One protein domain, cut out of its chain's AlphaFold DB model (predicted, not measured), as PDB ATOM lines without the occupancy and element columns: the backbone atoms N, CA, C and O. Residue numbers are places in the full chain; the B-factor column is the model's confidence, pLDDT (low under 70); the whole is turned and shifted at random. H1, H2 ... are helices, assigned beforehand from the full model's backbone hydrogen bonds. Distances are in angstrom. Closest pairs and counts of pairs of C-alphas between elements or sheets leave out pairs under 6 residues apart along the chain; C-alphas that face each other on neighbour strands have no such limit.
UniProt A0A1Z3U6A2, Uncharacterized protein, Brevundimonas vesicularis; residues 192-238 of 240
ATOM      1  N   SER A 192     205.057 180.354 144.341       93.94
ATOM      2  CA  SER A 192     205.814 179.094 144.458       93.94
ATOM      3  C   SER A 192     204.900 177.905 144.766       93.94
ATOM      4  O   SER A 192     204.878 176.927 144.019       93.94
ATOM      5  N   GLU A 193     204.095 178.006 145.826       94.56
ATOM      6  CA  GLU A 193     203.189 176.929 146.243       94.56
ATOM      7  C   GLU A 193     202.092 176.666 145.208       94.56
ATOM      8  O   GLU A 193     201.814 175.512 144.886       94.56
ATOM      9  N   THR A 194     201.492 177.725 144.650       94.62
ATOM     10  CA  THR A 194     200.441 177.613 143.629       94.62
ATOM     11  C   THR A 194     200.948 176.891 142.386       94.62
ATOM     12  O   THR A 194     200.282 175.984 141.901       94.62
ATOM     13  N   ILE A 195     202.142 177.231 141.889       94.62
ATOM     14  CA  ILE A 195     202.722 176.579 140.707       94.62
ATOM     15  C   ILE A 195     203.007 175.102 140.987       94.62
ATOM     16  O   ILE A 195     202.661 174.250 140.172       94.62
ATOM     17  N   VAL A 196     203.612 174.771 142.129       95.69
ATOM     18  CA  VAL A 196     203.941 173.375 142.467       95.69
ATOM     19  C   VAL A 196     202.672 172.538 142.634       95.69
ATOM     20  O   VAL A 196     202.559 171.450 142.071       95.69
ATOM     21  N   ARG A 197     201.667 173.082 143.315       96.31
ATOM     22  CA  ARG A 197     200.368 172.432 143.484       96.31
ATOM     23  C   ARG A 197     199.638 172.238 142.157       96.31
ATOM     24  O   ARG A 197     199.199 171.137 141.850       96.31
ATOM     25  N   GLU A 198     199.483 173.297 141.369       96.69
ATOM     26  CA  GLU A 198     198.612 173.277 140.191       96.69
ATOM     27  C   GLU A 198     199.296 172.699 138.952       96.69
ATOM     28  O   GLU A 198     198.669 171.974 138.183       96.69
ATOM     29  N   TRP A 199     200.571 173.024 138.720       96.62
ATOM     30  CA  TRP A 199     201.264 172.651 137.482       96.62
ATOM     31  C   TRP A 199     202.024 171.335 137.620       96.62
ATOM     32  O   TRP A 199     202.156 170.619 136.628       96.62
ATOM     33  N   LEU A 200     202.511 171.011 138.825       95.38
ATOM     34  CA  LEU A 200     203.187 169.738 139.105       95.38
ATOM     35  C   LEU A 200     202.269 168.710 139.782       95.38
ATOM     36  O   LEU A 200     202.631 167.541 139.840       95.38
ATOM     37  N   SER A 201     201.056 169.105 140.194       96.69
ATOM     38  CA  SER A 201     200.073 168.223 140.849       96.69
ATOM     39  C   SER A 201     200.564 167.619 142.172       96.69
ATOM     40  O   SER A 201     200.195 166.497 142.517       96.69
ATOM     41  N   GLU A 202     201.394 168.357 142.911       97.06
ATOM     42  CA  GLU A 202     201.945 167.917 144.198       97.06
ATOM     43  C   GLU A 202     200.989 168.183 145.374       97.06
ATOM     44  O   GLU A 202     200.162 169.101 145.339       97.06
ATOM     45  N   SER A 203     201.106 167.375 146.434       96.94
ATOM     46  CA  SER A 203     200.273 167.485 147.640       96.94
ATOM     47  C   SER A 203     200.796 168.517 148.646       96.94
ATOM     48  O   SER A 203     201.973 168.878 148.644       96.94
ATOM     49  N   ASP A 204     199.925 168.947 149.569       95.81
ATOM     50  CA  ASP A 204     200.281 169.847 150.677       95.81
ATOM     51  C   ASP A 204     201.444 169.332 151.530       95.81
ATOM     52  O   ASP A 204     202.326 170.103 151.901       95.81
ATOM     53  N   ASP A 205     201.479 168.025 151.797       97.25
ATOM     54  CA  ASP A 205     202.536 167.411 152.604       97.25
ATOM     55  C   ASP A 205     203.902 167.492 151.906       97.25
ATOM     56  O   ASP A 205     204.920 167.765 152.545       97.25
ATOM     57  N   VAL A 206     203.931 167.291 150.582       96.00
ATOM     58  CA  VAL A 206     205.155 167.405 149.773       96.00
ATOM     59  C   VAL A 206     205.624 168.857 149.723       96.00
ATOM     60  O   VAL A 206     206.806 169.132 149.939       96.00
ATOM     61  N   ILE A 207     204.698 169.795 149.510       96.69
ATOM     62  CA  ILE A 207     204.990 171.233 149.513       96.69
ATOM     63  C   ILE A 207     205.565 171.656 150.871       96.69
ATOM     64  O   ILE A 207     206.626 172.277 150.914       96.69
ATOM     65  N   ALA A 208     204.933 171.262 151.981       95.62
ATOM     66  CA  ALA A 208     205.420 171.560 153.326       95.62
ATOM     67  C   ALA A 208     206.824 170.983 153.573       95.62
ATOM     68  O   ALA A 208     207.682 171.659 154.145       95.62
ATOM     69  N   GLY A 209     207.092 169.765 153.091       97.06
ATOM     70  CA  GLY A 209     208.422 169.153 153.139       97.06
ATOM     71  C   GLY A 209     209.479 169.934 152.345       97.06
ATOM     72  O   GLY A 209     210.599 170.131 152.825       97.06
ATOM     73  N   HIS A 210     209.136 170.428 151.153       96.44
ATOM     74  CA  HIS A 210     210.023 171.273 150.350       96.44
ATOM     75  C   HIS A 210     210.285 172.642 150.982       96.44
ATOM     76  O   HIS A 210     211.412 173.129 150.910       96.44
ATOM     77  N   ILE A 211     209.292 173.231 151.647       95.31
ATOM     78  CA  ILE A 211     209.474 174.473 152.408       95.31
ATOM     79  C   ILE A 211     210.408 174.229 153.596       95.31
ATOM     80  O   ILE A 211     211.385 174.950 153.781       95.31
ATOM     81  N   ALA A 212     210.178 173.158 154.360       95.81
ATOM     82  CA  ALA A 212     211.001 172.816 155.519       95.81
ATOM     83  C   ALA A 212     212.477 172.545 155.168       95.81
ATOM     84  O   ALA A 212     213.354 172.706 156.016       95.81
ATOM     85  N   THR A 213     212.756 172.135 153.929       96.81
ATOM     86  CA  THR A 213     214.112 171.846 153.433       96.81
ATOM     87  C   THR A 213     214.741 172.990 152.631       96.81
ATOM     88  O   THR A 213     215.876 172.843 152.183       96.81
ATOM     89  N   GLY A 214     214.045 174.122 152.457       93.06
ATOM     90  CA  GLY A 214     214.532 175.268 151.677       93.06
ATOM     91  C   GLY A 214     214.554 175.034 150.162       93.06
ATOM     92  O   GLY A 214     215.223 175.756 149.433       93.06
ATOM     93  N   VAL A 215     213.848 174.011 149.672       94.88
ATOM     94  CA  VAL A 215     213.664 173.772 148.230       94.88
ATOM     95  C   VAL A 215     212.623 174.733 147.654       94.88
ATOM     96  O   VAL A 215     212.760 175.173 146.514       94.88
ATOM     97  N   LEU A 216     211.589 175.058 148.436       94.44
ATOM     98  CA  LEU A 216     210.607 176.090 148.109       94.44
ATOM     99  C   LEU A 216     210.668 177.210 149.140       94.44
ATOM    100  O   LEU A 216     210.585 176.966 150.339       94.44
ATOM    101  N   GLU A 217     210.745 178.440 148.650       91.25
ATOM    102  CA  GLU A 217     210.686 179.646 149.468       91.25
ATOM    103  C   GLU A 217     209.357 180.360 149.164       91.25
ATOM    104  O   GLU A 217     209.184 180.885 148.054       91.25
ATOM    105  N   PRO A 218     208.372 180.315 150.082       90.19
ATOM    106  CA  PRO A 218     207.170 181.131 149.977       90.19
ATOM    107  C   PRO A 218     207.492 182.584 150.351       90.19
ATOM    108  O   PRO A 218     208.600 182.903 150.785       90.19
ATOM    109  N   VAL A 219     206.514 183.480 150.211       90.81
ATOM    110  CA  VAL A 219     206.683 184.875 150.646       90.81
ATOM    111  C   VAL A 219     206.987 184.908 152.138       90.81
ATOM    112  O   VAL A 219     206.190 184.442 152.956       90.81
ATOM    113  N   GLU A 220     208.115 185.509 152.510       86.19
ATOM    114  CA  GLU A 220     208.435 185.704 153.917       86.19
ATOM    115  C   GLU A 220     207.376 186.601 154.589       86.19
ATOM    116  O   GLU A 220     207.122 187.717 154.117       86.19
ATOM    117  N   PRO A 221     206.790 186.190 155.732       83.75
ATOM    118  CA  PRO A 221     205.769 186.982 156.418       83.75
ATOM    119  C   PRO A 221     206.226 188.406 156.762       83.75
ATOM    120  O   PRO A 221     205.431 189.344 156.715       83.75
ATOM    121  N   GLY A 222     207.517 188.583 157.072       82.69
ATOM    122  CA  GLY A 222     208.114 189.894 157.335       82.69
ATOM    123  C   GLY A 222     208.148 190.801 156.103       82.69
ATOM    124  O   GLY A 222     207.860 191.990 156.221       82.69
ATOM    125  N   VAL A 223     208.424 190.242 154.920       81.75
ATOM    126  CA  VAL A 223     208.413 190.976 153.643       81.75
ATOM    127  C   VAL A 223     206.998 191.430 153.306       81.75
ATOM    128  O   VAL A 223     206.794 192.599 152.986       81.75
ATOM    129  N   LEU A 224     206.007 190.544 153.447       81.62
ATOM    130  CA  LEU A 224     204.608 190.888 153.190       81.62
ATOM    131  C   LEU A 224     204.097 191.970 154.155       81.62
ATOM    132  O   LEU A 224     203.452 192.933 153.732       81.62
ATOM    133  N   ALA A 225     204.414 191.841 155.446       81.56
ATOM    134  CA  ALA A 225     204.038 192.823 156.458       81.56
ATOM    135  C   ALA A 225     204.693 194.188 156.199       81.56
ATOM    136  O   ALA A 225     204.008 195.209 156.254       81.56
ATOM    137  N   ALA A 226     205.987 194.210 155.865       81.12
ATOM    138  CA  ALA A 226     206.707 195.437 155.537       81.12
ATOM    139  C   ALA A 226     206.149 196.114 154.275       81.12
ATOM    140  O   ALA A 226     205.887 197.317 154.291       81.12
ATOM    141  N   ALA A 227     205.901 195.342 153.213       79.25
ATOM    142  CA  ALA A 227     205.339 195.844 151.961       79.25
ATOM    143  C   ALA A 227     203.935 196.446 152.156       79.25
ATOM    144  O   ALA A 227     203.621 197.502 151.610       79.25
ATOM    145  N   THR A 228     203.111 195.814 152.996       81.75
ATOM    146  CA  THR A 228     201.760 196.299 153.322       81.75
ATOM    147  C   THR A 228     201.800 197.548 154.212       81.75
ATOM    148  O   THR A 228     201.055 198.503 153.987       81.75
ATOM    149  N   ALA A 229     202.684 197.572 155.215       79.31
ATOM    150  CA  ALA A 229     202.830 198.702 156.133       79.31
ATOM    151  C   ALA A 229     203.353 199.966 155.431       79.31
ATOM    152  O   ALA A 229     202.851 201.058 155.698       79.31
ATOM    153  N   ALA A 230     204.300 199.817 154.497       74.06
ATOM    154  CA  ALA A 230     204.861 200.926 153.726       74.06
ATOM    155  C   ALA A 230     203.781 201.706 152.955       74.06
ATOM    156  O   ALA A 230     203.797 202.938 152.935       74.06
ATOM    157  N   ILE A 231     202.788 201.011 152.392       76.62
ATOM    158  CA  ILE A 231     201.663 201.665 151.711       76.62
ATOM    159  C   ILE A 231     200.724 202.347 152.686       76.62
ATOM    160  O   ILE A 231     200.288 203.464 152.419       76.62
ATOM    161  N   ALA A 232     200.390 201.697 153.803       74.56
ATOM    162  CA  ALA A 232     199.502 202.294 154.795       74.56
ATOM    163  C   ALA A 232     200.073 203.625 155.319       74.56
ATOM    164  O   ALA A 232     199.335 204.598 155.481       74.56
ATOM    165  N   GLU A 233     201.393 203.691 155.512       71.19
ATOM    166  CA  GLU A 233     202.096 204.913 155.903       71.19
ATOM    167  C   GLU A 233     202.104 205.975 154.786       71.19
ATOM    168  O   GLU A 233     201.878 207.156 155.056       71.19
ATOM    169  N   GLN A 234     202.316 205.580 153.526       66.19
ATOM    170  CA  GLN A 234     202.267 206.497 152.378       66.19
ATOM    171  C   GLN A 234     200.858 207.068 152.145       66.19
ATOM    172  O   GLN A 234     200.715 208.275 151.943       66.19
ATOM    173  N   ALA A 235     199.815 206.244 152.276       66.19
ATOM    174  CA  ALA A 235     198.418 206.666 152.181       66.19
ATOM    175  C   ALA A 235     198.032 207.671 153.283       66.19
ATOM    176  O   ALA A 235     197.270 208.603 153.033       66.19
ATOM    177  N   GLN A 236     198.590 207.530 154.492       63.50
ATOM    178  CA  GLN A 236     198.385 208.485 155.589       63.50
ATOM    179  C   GLN A 236     199.110 209.823 155.377       63.50
ATOM    180  O   GLN A 236     198.661 210.845 155.894       63.50
ATOM    181  N   LYS A 237     200.207 209.841 154.609       65.88
ATOM    182  CA  LYS A 237     200.995 211.054 154.324       65.88
ATOM    183  C   LYS A 237     200.424 211.925 153.195       65.88
ATOM    184  O   LYS A 237     200.975 212.991 152.941       65.88
ATOM    185  N   GLY A 238     199.319 211.527 152.556       54.19
ATOM    186  CA  GLY A 238     198.576 212.381 151.620       54.19
ATOM    187  C   GLY A 238     199.317 212.723 150.323       54.19
ATOM    188  O   GLY A 238     199.017 213.743 149.707       54.19
TER     189      GLY A 238
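This is residues 192 to 238 of the 240 residues of an uncharacterized protein of Brevundimonas vesicularis (UniProt A0A1Z3U6A2). A small head of two short helices, H1 and H2, folded into a helical hairpin, has one longer helix, H3, sticking out from it as a straight arm. The arm makes the long axis of the model, and residues 220 to 238 stand free. The printed part has 47 residues with three named helices in the order H1, H2, H3 and no named strand, and its class is all helix. It is extended, with a radius of gyration of the C-alphas of 15.4 A, and its C-alphas span 45 by 20 by 12 A.

H1 covers residues 192 to 200 and begins at C-alpha 192, at (205.814, 179.094, 144.458); it is 11.1 A long from first to last C-alpha. H2 covers residues 204 to 212 and is 12.1 A long; its C-alpha 204 is at (200.281, 169.847, 150.677). H3 covers residues 221 to 236, is 22.8 A long, and ends at C-alpha 236, at (198.385, 208.485, 155.589).

H1 and H2 touch, and the closest C-alphas are those of Glu 193 and Ile 207, 6.8 A apart. They run opposite ways at a steep tilt of 44 degrees. H3 touches no helix: H1 and H3 are apart, and so are H2 and H3. In H1 and H2 every O i to N i+4 pair is within hydrogen-bond range; in H3, 11 of 12 are.

The two C-alphas farthest apart are those of Val 206 and Gly 238, at 45.5 A. The printed part has no cut. The link from H1 to H2 is tight, with 3 residues, and the link from H2 to H3 is short, with 8 residues. The mean pLDDT of the printed part is 87.2, and residues 234 to 238 are under 70.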